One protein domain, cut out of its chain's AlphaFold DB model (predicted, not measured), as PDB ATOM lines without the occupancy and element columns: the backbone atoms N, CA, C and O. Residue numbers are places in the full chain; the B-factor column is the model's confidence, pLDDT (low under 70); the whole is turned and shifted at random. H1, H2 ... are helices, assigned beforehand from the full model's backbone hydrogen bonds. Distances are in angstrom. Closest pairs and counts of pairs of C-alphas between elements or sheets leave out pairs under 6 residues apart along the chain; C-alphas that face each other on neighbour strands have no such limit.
ATOM      1  N   ASP A  18     130.596 188.179 197.829       87.94
ATOM      2  CA  ASP A  18     129.707 189.274 197.459       87.94
ATOM      3  C   ASP A  18     129.189 189.056 196.033       87.94
ATOM      4  O   ASP A  18     127.984 189.002 195.810       87.94
ATOM      5  N   HIS A  19     130.081 188.758 195.082       89.38
ATOM      6  CA  HIS A  19     129.669 188.429 193.717       89.38
ATOM      7  C   HIS A  19     128.793 187.170 193.662       89.38
ATOM      8  O   HIS A  19     127.840 187.114 192.894       89.38
ATOM      9  N   LEU A  20     129.093 186.134 194.452       91.44
ATOM     10  CA  LEU A  20     128.304 184.903 194.417       91.44
ATOM     11  C   LEU A  20     126.886 185.091 194.967       91.44
ATOM     12  O   LEU A  20     125.970 184.458 194.442       91.44
ATOM     13  N   LEU A  21     126.722 185.919 196.000       90.62
ATOM     14  CA  LEU A  21     125.469 186.069 196.744       90.62
ATOM     15  C   LEU A  21     124.630 187.284 196.334       90.62
ATOM     16  O   LEU A  21     123.461 187.323 196.700       90.62
ATOM     17  N   GLN A  22     125.201 188.256 195.620       89.38
ATOM     18  CA  GLN A  22     124.528 189.524 195.306       89.38
ATOM     19  C   GLN A  22     124.474 189.826 193.802       89.38
ATOM     20  O   GLN A  22     123.538 190.478 193.354       89.38
ATOM     21  N   ASP A  23     125.433 189.341 193.000       88.81
ATOM     22  CA  ASP A  23     125.474 189.657 191.566       88.81
ATOM     23  C   ASP A  23     124.506 188.762 190.757       88.81
ATOM     24  O   ASP A  23     124.620 187.529 190.811       88.81
ATOM     25  N   PRO A  24     123.615 189.330 189.919       88.44
ATOM     26  CA  PRO A  24     122.711 188.554 189.061       88.44
ATOM     27  C   PRO A  24     123.409 187.613 188.073       88.44
ATOM     28  O   PRO A  24     122.838 186.624 187.606       88.44
ATOM     29  N   LYS A  25     124.664 187.907 187.724       86.94
ATOM     30  CA  LYS A  25     125.505 187.101 186.827       86.94
ATOM     31  C   LYS A  25     126.274 186.014 187.574       86.94
ATOM     32  O   LYS A  25     127.045 185.273 186.945       86.94
ATOM     33  N   SER A  26     126.061 185.883 188.883       90.44
ATOM     34  CA  SER A  26     126.593 184.799 189.698       90.44
ATOM     35  C   SER A  26     126.306 183.435 189.077       90.44
ATOM     36  O   SER A  26     125.244 183.160 188.513       90.44
ATOM     37  N   LYS A  27     127.266 182.518 189.224       90.50
ATOM     38  CA  LYS A  27     127.076 181.119 188.820       90.50
ATOM     39  C   LYS A  27     125.992 180.428 189.656       90.50
ATOM     40  O   LYS A  27     125.398 179.467 189.166       90.50
ATOM     41  N   LEU A  28     125.704 180.933 190.862       92.25
ATOM     42  CA  LEU A  28     124.655 180.403 191.734       92.25
ATOM     43  C   LEU A  28     123.246 180.625 191.171       92.25
ATOM     44  O   LEU A  28     122.381 179.793 191.412       92.25
ATOM     45  N   ALA A  29     123.027 181.647 190.338       90.44
ATOM     46  CA  ALA A  29     121.720 181.907 189.729       90.44
ATOM     47  C   ALA A  29     121.273 180.817 188.729       90.44
ATOM     48  O   ALA A  29     120.104 180.746 188.375       90.44
ATOM     49  N   LYS A  30     122.199 179.975 188.237       87.94
ATOM     50  CA  LYS A  30     121.921 178.992 187.167       87.94
ATOM     51  C   LYS A  30     122.189 177.540 187.547       87.94
ATOM     52  O   LYS A  30     121.712 176.639 186.865       87.94
ATOM     53  N   VAL A  31     123.023 177.298 188.554       92.75
ATOM     54  CA  VAL A  31     123.434 175.943 188.946       92.75
ATOM     55  C   VAL A  31     122.401 175.304 189.874       92.75
ATOM     56  O   VAL A  31     121.719 176.006 190.606       92.75
ATOM     57  N   ASP A  32     122.302 173.976 189.905       90.50
ATOM     58  CA  ASP A  32     121.470 173.288 190.899       90.50
ATOM     59  C   ASP A  32     122.131 173.350 192.290       90.50
ATOM     60  O   ASP A  32     122.972 172.519 192.649       90.50
ATOM     61  N   ILE A  33     121.759 174.364 193.078       91.88
ATOM     62  CA  ILE A  33     122.256 174.559 194.448       91.88
ATOM     63  C   ILE A  33     121.856 173.382 195.343       91.88
ATOM     64  O   ILE A  33     122.632 172.967 196.203       91.88
ATOM     65  N   THR A  34     120.679 172.791 195.121       89.62
ATOM     66  CA  THR A  34     120.215 171.650 195.917       89.62
ATOM     67  C   THR A  34     121.133 170.447 195.717       89.62
ATOM     68  O   THR A  34     121.465 169.762 196.687       89.62
ATOM     69  N   ALA A  35     121.574 170.186 194.484       89.88
ATOM     70  CA  ALA A  35     122.547 169.134 194.199       89.88
ATOM     71  C   ALA A  35     123.907 169.413 194.858       89.88
ATOM     72  O   ALA A  35     124.491 168.500 195.443       89.88
ATOM     73  N   ILE A  36     124.380 170.666 194.829       90.75
ATOM     74  CA  ILE A  36     125.642 171.070 195.472       90.75
ATOM     75  C   ILE A  36     125.583 170.841 196.985       90.75
ATOM     76  O   ILE A  36     126.474 170.207 197.543       90.75
ATOM     77  N   LEU A  37     124.530 171.319 197.654       89.56
ATOM     78  CA  LEU A  37     124.405 171.215 199.112       89.56
ATOM     79  C   LEU A  37     124.156 169.778 199.597       89.56
ATOM     80  O   LEU A  37     124.435 169.455 200.752       89.56
ATOM     81  N   LYS A  38     123.643 168.898 198.729       88.38
ATOM     82  CA  LYS A  38     123.500 167.465 199.020       88.38
ATOM     83  C   LYS A  38     124.807 166.690 198.897       88.38
ATOM     84  O   LYS A  38     124.868 165.575 199.413       88.38
ATOM     85  N   ASP A  39     125.816 167.222 198.215       90.25
ATOM     86  CA  ASP A  39     127.100 166.548 198.068       90.25
ATOM     87  C   ASP A  39     127.831 166.509 199.426       90.25
ATOM     88  O   ASP A  39     128.076 167.564 200.018       90.25
ATOM     89  N   PRO A  40     128.230 165.326 199.941       88.31
ATOM     90  CA  PRO A  40     128.977 165.227 201.196       88.31
ATOM     91  C   PRO A  40     130.254 166.076 201.223       88.31
ATOM     92  O   PRO A  40     130.659 166.546 202.288       88.31
ATOM     93  N   ARG A  41     130.866 166.316 200.054       90.81
ATOM     94  CA  ARG A  41     132.070 167.145 199.915       90.81
ATOM     95  C   ARG A  41     131.827 168.601 200.297       90.81
ATOM     96  O   ARG A  41     132.748 169.252 200.787       90.81
ATOM     97  N   ALA A  42     130.604 169.104 200.110       90.31
ATOM     98  CA  ALA A  42     130.239 170.455 200.522       90.31
ATOM     99  C   ALA A  42     130.366 170.601 202.047       90.31
ATOM    100  O   ALA A  42     130.956 171.564 202.529       90.31
ATOM    101  N   TRP A  43     129.930 169.592 202.808       91.38
ATOM    102  CA  TRP A  43     130.016 169.600 204.269       91.38
ATOM    103  C   TRP A  43     131.436 169.370 204.791       91.38
ATOM    104  O   TRP A  43     131.885 170.070 205.696       91.38
ATOM    105  N   SER A  44     132.172 168.425 204.195       89.88
ATOM    106  CA  SER A  44     133.544 168.110 204.614       89.88
ATOM    107  C   SER A  44     134.561 169.203 204.276       89.88
ATOM    108  O   SER A  44     135.685 169.156 204.758       89.88
ATOM    109  N   SER A  45     134.200 170.156 203.410       90.38
ATOM    110  CA  SER A  45     135.050 171.312 203.092       90.38
ATOM    111  C   SER A  45     135.006 172.418 204.152       90.38
ATOM    112  O   SER A  45     135.840 173.323 204.123       90.38
ATOM    113  N   LEU A  46     134.057 172.341 205.089       90.75
ATOM    114  CA  LEU A  46     133.892 173.283 206.191       90.75
ATOM    115  C   LEU A  46     134.653 172.809 207.429       90.75
ATOM    116  O   LEU A  46     134.722 171.612 207.705       90.75
ATOM    117  N   ASN A  47     135.169 173.755 208.212       90.50
ATOM    118  CA  ASN A  47     135.722 173.438 209.525       90.50
ATOM    119  C   ASN A  47     134.598 173.228 210.573       90.50
ATOM    120  O   ASN A  47     133.465 173.676 210.362       90.50
ATOM    121  N   PRO A  48     134.876 172.575 211.715       88.56
ATOM    122  CA  PRO A  48     133.846 172.274 212.716       88.56
ATOM    123  C   PRO A  48     133.142 173.506 213.313       88.56
ATOM    124  O   PRO A  48     131.955 173.444 213.630       88.56
ATOM    125  N   GLU A  49     133.820 174.655 213.407       88.56
ATOM    126  CA  GLU A  49     133.203 175.916 213.850       88.56
ATOM    127  C   GLU A  49     132.172 176.439 212.837       88.56
ATOM    128  O   GLU A  49     131.066 176.843 213.203       88.56
ATOM    129  N   GLN A  50     132.497 176.393 211.542       90.69
ATOM    130  CA  GLN A  50     131.588 176.752 210.453       90.69
ATOM    131  C   GLN A  50     130.390 175.805 210.405       90.69
ATOM    132  O   GLN A  50     129.259 176.254 210.231       90.69
ATOM    133  N   GLN A  51     130.628 174.507 210.598       91.38
ATOM    134  CA  GLN A  51     129.572 173.503 210.678       91.38
ATOM    135  C   GLN A  51     128.617 173.791 211.842       91.38
ATOM    136  O   GLN A  51     127.404 173.813 211.641       91.38
ATOM    137  N   SER A  52     129.151 174.094 213.029       89.12
ATOM    138  CA  SER A  52     128.357 174.479 214.202       89.12
ATOM    139  C   SER A  52     127.506 175.720 213.916       89.12
ATOM    140  O   SER A  52     126.297 175.720 214.154       89.12
ATOM    141  N   LYS A  53     128.105 176.749 213.300       90.50
ATOM    142  CA  LYS A  53     127.400 177.976 212.913       90.50
ATOM    143  C   LYS A  53     126.257 177.713 211.931       90.50
ATOM    144  O   LYS A  53     125.185 178.277 212.104       90.50
ATOM    145  N   ILE A  54     126.460 176.866 210.919       90.56
ATOM    146  CA  ILE A  54     125.399 176.511 209.961       90.56
ATOM    147  C   ILE A  54     124.268 175.755 210.657       90.56
ATOM    148  O   ILE A  54     123.103 176.044 210.401       90.56
ATOM    149  N   ILE A  55     124.593 174.818 211.551       89.19
ATOM    150  CA  ILE A  55     123.585 174.087 212.325       89.19
ATOM    151  C   ILE A  55     122.765 175.072 213.161       89.19
ATOM    152  O   ILE A  55     121.546 175.008 213.122       89.19
ATOM    153  N   ALA A  56     123.403 176.039 213.821       89.62
ATOM    154  CA  ALA A  56     122.715 177.055 214.616       89.62
ATOM    155  C   ALA A  56     121.775 177.977 213.810       89.62
ATOM    156  O   ALA A  56     120.886 178.588 214.398       89.62
ATOM    157  N   LEU A  57     121.947 178.086 212.485       89.75
ATOM    158  CA  LEU A  57     121.044 178.846 211.609       89.75
ATOM    159  C   LEU A  57     119.773 178.069 211.235       89.75
ATOM    160  O   LEU A  57     118.816 178.671 210.752       89.75
ATOM    161  N   LEU A  58     119.751 176.747 211.424       85.94
ATOM    162  CA  LEU A  58     118.582 175.935 211.105       85.94
ATOM    163  C   LEU A  58     117.495 176.076 212.189       85.94
ATOM    164  O   LEU A  58     117.802 176.160 213.383       85.94
ATOM    165  N   PRO A  59     116.206 176.050 211.806       82.19
ATOM    166  CA  PRO A  59     115.115 176.113 212.770       82.19
ATOM    167  C   PRO A  59     115.127 174.877 213.677       82.19
ATOM    168  O   PRO A  59     115.224 173.748 213.197       82.19
ATOM    169  N   ASN A  60     114.983 175.089 214.990       79.19
ATOM    170  CA  ASN A  60     114.958 174.033 216.014       79.19
ATOM    171  C   ASN A  60     116.200 173.121 216.019       79.19
ATOM    172  O   ASN A  60     116.112 171.944 216.373       79.19
ATOM    173  N   ALA A  61     117.353 173.638 215.600       76.38
ATOM    174  CA  ALA A  61     118.565 172.846 215.533       76.38
ATOM    175  C   ALA A  61     119.152 172.538 216.919       76.38
ATOM    176  O   ALA A  61     119.123 173.394 217.809       76.38
ATOM    177  N   PRO A  62     119.741 171.344 217.111       74.81
ATOM    178  CA  PRO A  62     120.495 171.055 218.318       74.81
ATOM    179  C   PRO A  62     121.747 171.934 218.369       74.81
ATOM    180  O   PRO A  62     122.464 172.077 217.378       74.81
ATOM    181  N   THR A  63     122.049 172.496 219.538       77.69
ATOM    182  CA  THR A  63     123.323 173.187 219.752       77.69
ATOM    183  C   THR A  63     124.439 172.149 219.800       77.69
ATOM    184  O   THR A  63     124.581 171.420 220.780       77.69
ATOM    185  N   LEU A  64     125.214 172.063 218.720       78.50
ATOM    186  CA  LEU A  64     126.364 171.174 218.615       78.50
ATOM    187  C   LEU A  64     127.641 172.002 218.619       78.50
ATOM    188  O   LEU A  64     127.851 172.835 217.735       78.50
ATOM    189  N   ASN A  65     128.489 171.752 219.610       77.75
ATOM    190  CA  ASN A  65     129.808 172.362 219.712       77.75
ATOM    191  C   ASN A  65     130.875 171.358 219.250       77.75
ATOM    192  O   ASN A  65     130.682 170.154 219.444       77.75
ATOM    193  N   PRO A  66     131.987 171.827 218.657       77.31
ATOM    194  CA  PRO A  66     133.146 170.981 218.400       77.31
ATOM    195  C   PRO A  66     133.627 170.319 219.696       77.31
ATOM    196  O   PRO A  66     133.563 170.929 220.765       77.31
ATOM    197  N   ASP A  67     134.109 169.083 219.597       75.94
ATOM    198  CA  ASP A  67     134.666 168.363 220.741       75.94
ATOM    199  C   ASP A  67     135.908 169.113 221.273       75.94
ATOM    200  O   ASP A  67     136.847 169.337 220.501       75.94
ATOM    201  N   PRO A  68     135.943 169.525 222.556       71.56
ATOM    202  CA  PRO A  68     137.092 170.225 223.125       71.56
ATOM    203  C   PRO A  68     138.369 169.372 223.160       71.56
ATOM    204  O   PRO A  68     139.461 169.938 223.138       71.56
ATOM    205  N   GLU A  69     138.262 168.040 223.193       77.00
ATOM    206  CA  GLU A  69     139.418 167.134 223.154       77.00
ATOM    207  C   GLU A  69     139.886 166.856 221.717       77.00
ATOM    208  O   GLU A  69     141.075 166.643 221.487       77.00
ATOM    209  N   ASN A  70     138.974 166.911 220.737       75.69
ATOM    210  CA  ASN A  70     139.262 166.681 219.318       75.69
ATOM    211  C   ASN A  70     138.555 167.709 218.405       75.69
ATOM    212  O   ASN A  70     137.630 167.361 217.662       75.69
ATOM    213  N   PRO A  71     139.023 168.971 218.375       72.12
ATOM    214  CA  PRO A  71     138.334 170.077 217.699       72.12
ATOM    215  C   PRO A  71     138.354 169.991 216.166       72.12
ATOM    216  O   PRO A  71     137.762 170.828 215.491       72.12
ATOM    217  N   THR A  72     139.052 169.005 215.598       74.94
ATOM    218  CA  THR A  72     139.138 168.751 214.153       74.94
ATOM    219  C   THR A  72     138.073 167.779 213.648       74.94
ATOM    220  O   THR A  72     137.920 167.628 212.435       74.94
ATOM    221  N   VAL A  73     137.338 167.113 214.544       80.81
ATOM    222  CA  VAL A  73     136.299 166.150 214.165       80.81
ATOM    223  C   VAL A  73     135.102 166.887 213.565       80.81
ATOM    224  O   VAL A  73     134.549 167.809 214.161       80.81
ATOM    225  N   SER A  74     134.696 166.462 212.368       80.94
ATOM    226  CA  SER A  74     133.520 166.996 211.678       80.94
ATOM    227  C   SER A  74     132.239 166.687 212.457       80.94
ATOM    228  O   SER A  74     131.997 165.547 212.849       80.94
ATOM    229  N   LEU A  75     131.372 167.688 212.585       83.25
ATOM    230  CA  LEU A  75     130.018 167.556 213.115       83.25
ATOM    231  C   LEU A  75     129.108 166.791 212.134       83.25
ATOM    232  O   LEU A  75     129.411 166.717 210.933       83.25
ATOM    233  N   PRO A  76     127.983 166.218 212.607       84.88
ATOM    234  CA  PRO A  76     127.014 165.549 211.741       84.88
ATOM    235  C   PRO A  76     126.404 166.514 210.714       84.88
ATOM    236  O   PRO A  76     126.045 167.644 211.038       84.88
ATOM    237  N   ASN A  77     126.227 166.039 209.476       86.69
ATOM    238  CA  ASN A  77     125.625 166.805 208.381       86.69
ATOM    239  C   ASN A  77     124.091 166.861 208.499       86.69
ATOM    240  O   ASN A  77     123.353 166.256 207.718       86.69
ATOM    241  N   ILE A  78     123.608 167.584 209.509       83.31
ATOM    242  CA  ILE A  78     122.180 167.844 209.727       83.31
ATOM    243  C   ILE A  78     121.538 168.567 208.524       83.31
ATOM    244  O   ILE A  78     120.454 168.146 208.107       83.31
ATOM    245  N   PRO A  79     122.172 169.585 207.896       83.31
ATOM    246  CA  PRO A  79     121.572 170.283 206.755       83.31
ATOM    247  C   PRO A  79     121.207 169.366 205.584       83.31
ATOM    248  O   PRO A  79     120.151 169.537 204.978       83.31
ATOM    249  N   GLN A  80     122.026 168.354 205.283       85.50
ATOM    250  CA  GLN A  80     121.734 167.394 204.213       85.50
ATOM    251  C   GLN A  80     120.454 166.588 204.478       85.50
ATOM    252  O   GLN A  80     119.687 166.325 203.549       85.50
ATOM    253  N   GLN A  81     120.188 166.224 205.735       81.19
ATOM    254  CA  GLN A  81     118.961 165.520 206.118       81.19
ATOM    255  C   GLN A  81     117.739 166.438 205.984       81.19
ATOM    256  O   GLN A  81     116.719 166.039 205.419       81.19
ATOM    257  N   VAL A  82     117.867 167.698 206.412       82.75
ATOM    258  CA  VAL A  82     116.816 168.714 206.242       82.75
ATOM    259  C   VAL A  82     116.524 168.945 204.756       82.75
ATOM    260  O   VAL A  82     115.364 168.922 204.359       82.75
ATOM    261  N   LEU A  83     117.548 169.057 203.905       81.38
ATOM    262  CA  LEU A  83     117.404 169.165 202.446       81.38
ATOM    263  C   LEU A  83     116.688 167.976 201.808       81.38
ATOM    264  O   LEU A  83     116.011 168.129 200.787       81.38
ATOM    265  N   ALA A  84     116.865 166.772 202.349       79.12
ATOM    266  CA  ALA A  84     116.197 165.589 201.829       79.12
ATOM    267  C   ALA A  84     114.691 165.629 202.132       79.12
ATOM    268  O   ALA A  84     113.881 165.389 201.230       79.12
ATOM    269  N   CYS A  85     114.334 165.989 203.368       78.31
ATOM    270  CA  CYS A  85     112.994 165.805 203.923       78.31
ATOM    271  C   CYS A  85     112.115 167.069 203.945       78.31
ATOM    272  O   CYS A  85     110.900 166.941 204.053       78.31
ATOM    273  N   ASN A  86     112.685 168.272 203.832       82.19
ATOM    274  CA  ASN A  86     111.952 169.535 203.933       82.19
ATOM    275  C   ASN A  86     111.727 170.167 202.548       82.19
ATOM    276  O   ASN A  86     112.670 170.584 201.874       82.19
ATOM    277  N   SER A  87     110.467 170.240 202.115       84.75
ATOM    278  CA  SER A  87     110.083 170.909 200.866       84.75
ATOM    279  C   SER A  87     110.173 172.433 200.949       84.75
ATOM    280  O   SER A  87     110.502 173.047 199.938       84.75
ATOM    281  N   ALA A  88     109.947 173.034 202.123       85.94
ATOM    282  CA  ALA A  88     110.066 174.479 202.317       85.94
ATOM    283  C   ALA A  88     111.503 174.939 202.058       85.94
ATOM    284  O   ALA A  88     111.716 175.848 201.273       85.94
ATOM    285  N   PHE A  89     112.496 174.203 202.566       84.62
ATOM    286  CA  PHE A  89     113.897 174.559 202.333       84.62
ATOM    287  C   PHE A  89     114.298 174.490 200.847       84.62
ATOM    288  O   PHE A  89     115.116 175.276 200.379       84.62
ATOM    289  N   LYS A  90     113.693 173.581 200.067       86.12
ATOM    290  CA  LYS A  90     113.881 173.547 198.604       86.12
ATOM    291  C   LYS A  90     113.214 174.740 197.918       86.12
ATOM    292  O   LYS A  90     113.776 175.269 196.964       86.12
ATOM    293  N   ALA A  91     112.035 175.145 198.390       87.56
ATOM    294  CA  ALA A  91     111.356 176.340 197.898       87.56
ATOM    295  C   ALA A  91     112.167 177.608 198.209       87.56
ATOM    296  O   ALA A  91     112.318 178.448 197.329       87.56
ATOM    297  N   ASP A  92     112.770 177.698 199.397       89.75
ATOM    298  CA  ASP A  92     113.632 178.817 199.793       89.75
ATOM    299  C   ASP A  92     114.876 178.921 198.898       89.75
ATOM    300  O   ASP A  92     115.269 180.016 198.503       89.75
ATOM    301  N   ILE A  93     115.477 177.787 198.510       91.06
ATOM    302  CA  ILE A  93     116.586 177.773 197.538       91.06
ATOM    303  C   ILE A  93     116.125 178.300 196.177       91.06
ATOM    304  O   ILE A  93     116.836 179.094 195.565       91.06
ATOM    305  N   ALA A  94     114.953 177.875 195.699       89.56
ATOM    306  CA  ALA A  94     114.415 178.350 194.426       89.56
ATOM    307  C   ALA A  94     114.146 179.863 194.460       89.56
ATOM    308  O   ALA A  94     114.539 180.568 193.534       89.56
ATOM    309  N   MET A  95     113.559 180.357 195.553       91.19
ATOM    310  CA  MET A  95     113.308 181.780 195.779       91.19
ATOM    311  C   MET A  95     114.612 182.580 195.815       91.19
ATOM    312  O   MET A  95     114.737 183.578 195.119       91.19
ATOM    313  N   PHE A  96     115.628 182.089 196.529       93.31
ATOM    314  CA  PHE A  96     116.956 182.702 196.534       93.31
ATOM    315  C   PHE A  96     117.559 182.801 195.123       93.31
ATOM    316  O   PHE A  96     118.150 183.821 194.777       93.31
ATOM    317  N   GLN A  97     117.431 181.757 194.297       93.38
ATOM    318  CA  GLN A  97     117.951 181.785 192.926       93.38
ATOM    319  C   GLN A  97     117.188 182.757 192.028       93.38
ATOM    320  O   GLN A  97     117.819 183.443 191.223       93.38
ATOM    321  N   GLU A  98     115.866 182.824 192.173       89.69
ATOM    322  CA  GLU A  98     115.022 183.806 191.494       89.69
ATOM    323  C   GLU A  98     115.442 185.225 191.890       89.69
ATOM    324  O   GLU A  98     115.863 185.994 191.027       89.69
ATOM    325  N   ASP A  99     115.469 185.524 193.189       89.38
ATOM    326  CA  ASP A  99     115.869 186.820 193.740       89.38
ATOM    327  C   ASP A  99     117.274 187.240 193.294       89.38
ATOM    328  O   ASP A  99     117.491 188.395 192.922       89.38
ATOM    329  N   LEU A 100     118.229 186.305 193.288       91.38
ATOM    330  CA  LEU A 100     119.579 186.554 192.791       91.38
ATOM    331  C   LEU A 100     119.550 186.882 191.296       91.38
ATOM    332  O   LEU A 100     120.117 187.886 190.879       91.38
ATOM    333  N   SER A 101     118.864 186.067 190.487       88.50
ATOM    334  CA  SER A 101     118.785 186.246 189.031       88.50
ATOM    335  C   SER A 101     118.100 187.551 188.612       88.50
ATOM    336  O   SER A 101     118.459 188.138 187.589       88.50
ATOM    337  N   GLU A 102     117.150 188.022 189.419       85.00
ATOM    338  CA  GLU A 102     116.425 189.274 189.220       85.00
ATOM    339  C   GLU A 102     117.141 190.489 189.830       85.00
ATOM    340  O   GLU A 102     116.722 191.621 189.604       85.00
ATOM    341  N   GLY A 103     118.241 190.278 190.561       86.69
ATOM    342  CA  GLY A 103     119.023 191.340 191.193       86.69
ATOM    343  C   GLY A 103     118.389 191.948 192.435       86.69
ATOM    344  O   GLY A 103     118.773 193.039 192.838       86.69
ATOM    345  N   ARG A 104     117.468 191.234 193.089       84.38
ATOM    346  CA  ARG A 104     116.875 191.671 194.362       84.38
ATOM    347  C   ARG A 104     117.837 191.589 195.546       84.38
ATOM    348  O   ARG A 104     117.575 192.157 196.603       84.38
ATOM    349  N   LEU A 105     118.929 190.844 195.385       88.62
ATOM    350  CA  LEU A 105     119.993 190.729 196.381       88.62
ATOM    351  C   LEU A 105     121.102 191.771 196.190       88.62
ATOM    352  O   LEU A 105     122.063 191.772 196.960       88.62
ATOM    353  N   ASP A 106     120.962 192.658 195.200       86.06
ATOM    354  CA  ASP A 106     121.841 193.810 195.038       86.06
ATOM    355  C   ASP A 106     121.743 194.734 196.273       86.06
ATOM    356  O   ASP A 106     120.634 194.972 196.769       86.06
TER     357      ASP A 106
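Overview. This is residues 18 to 106 of the 284 residues of the protein "DEUBAD domain-containing protein" of Botryosphaeria parva (strain UCR-NP2) (UniProt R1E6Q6). H5 and H6 meet at a corner as an L with short H2 in its inside; H3 and H4 lie towards the H5 side, H1 by the far end of H6, and the loop of residues 58 to 77 makes the opposite end. The printed part has 89 residues with six named helices, H1 to H6, and no named strand: all helix. It is only just loose, close to compact, with a radius of gyration of the C-alphas of 14.6 A, and elongated, spanning 46 by 26 by 20 A.

Along the chain. Find C-alpha 18 at (129.707, 189.274, 197.459); H1 runs from there to residue 22. Next come H2, residues 33 to 38, H3, 40 to 44, H4, 48 to 57, 14.4 A long, and H5, 78 to 85, 11.1 A. H6, 87 to 102, runs 22.7 A to C-alpha 102 at (116.425, 189.274, 189.220).

Arrangement. Look first at the hub, H5: it touches H2 at a steep tilt of 66 degrees, closest C-alphas Lys 38 and Gln 80, 5.5 A. H3 is near H5, and H4 only just touches H5, with 3 pairs of C-alphas within 8 A. H5 and H6 touch only at the corner, only just, with 3 pairs within 8 A, about perpendicular at 82 degrees. H1 and H6 are close but not clearly touching, 6.3 A between C-alphas 22 and 100. In each helix every O i to N i+4 pair is within hydrogen-bond range.

Size, cuts and confidence. The farthest C-alphas, Glu 69 and Glu 102, are 46.6 A apart. The link from H4 to H5 is long, the printed part has no cut, and no printed residue is under 70 in pLDDT.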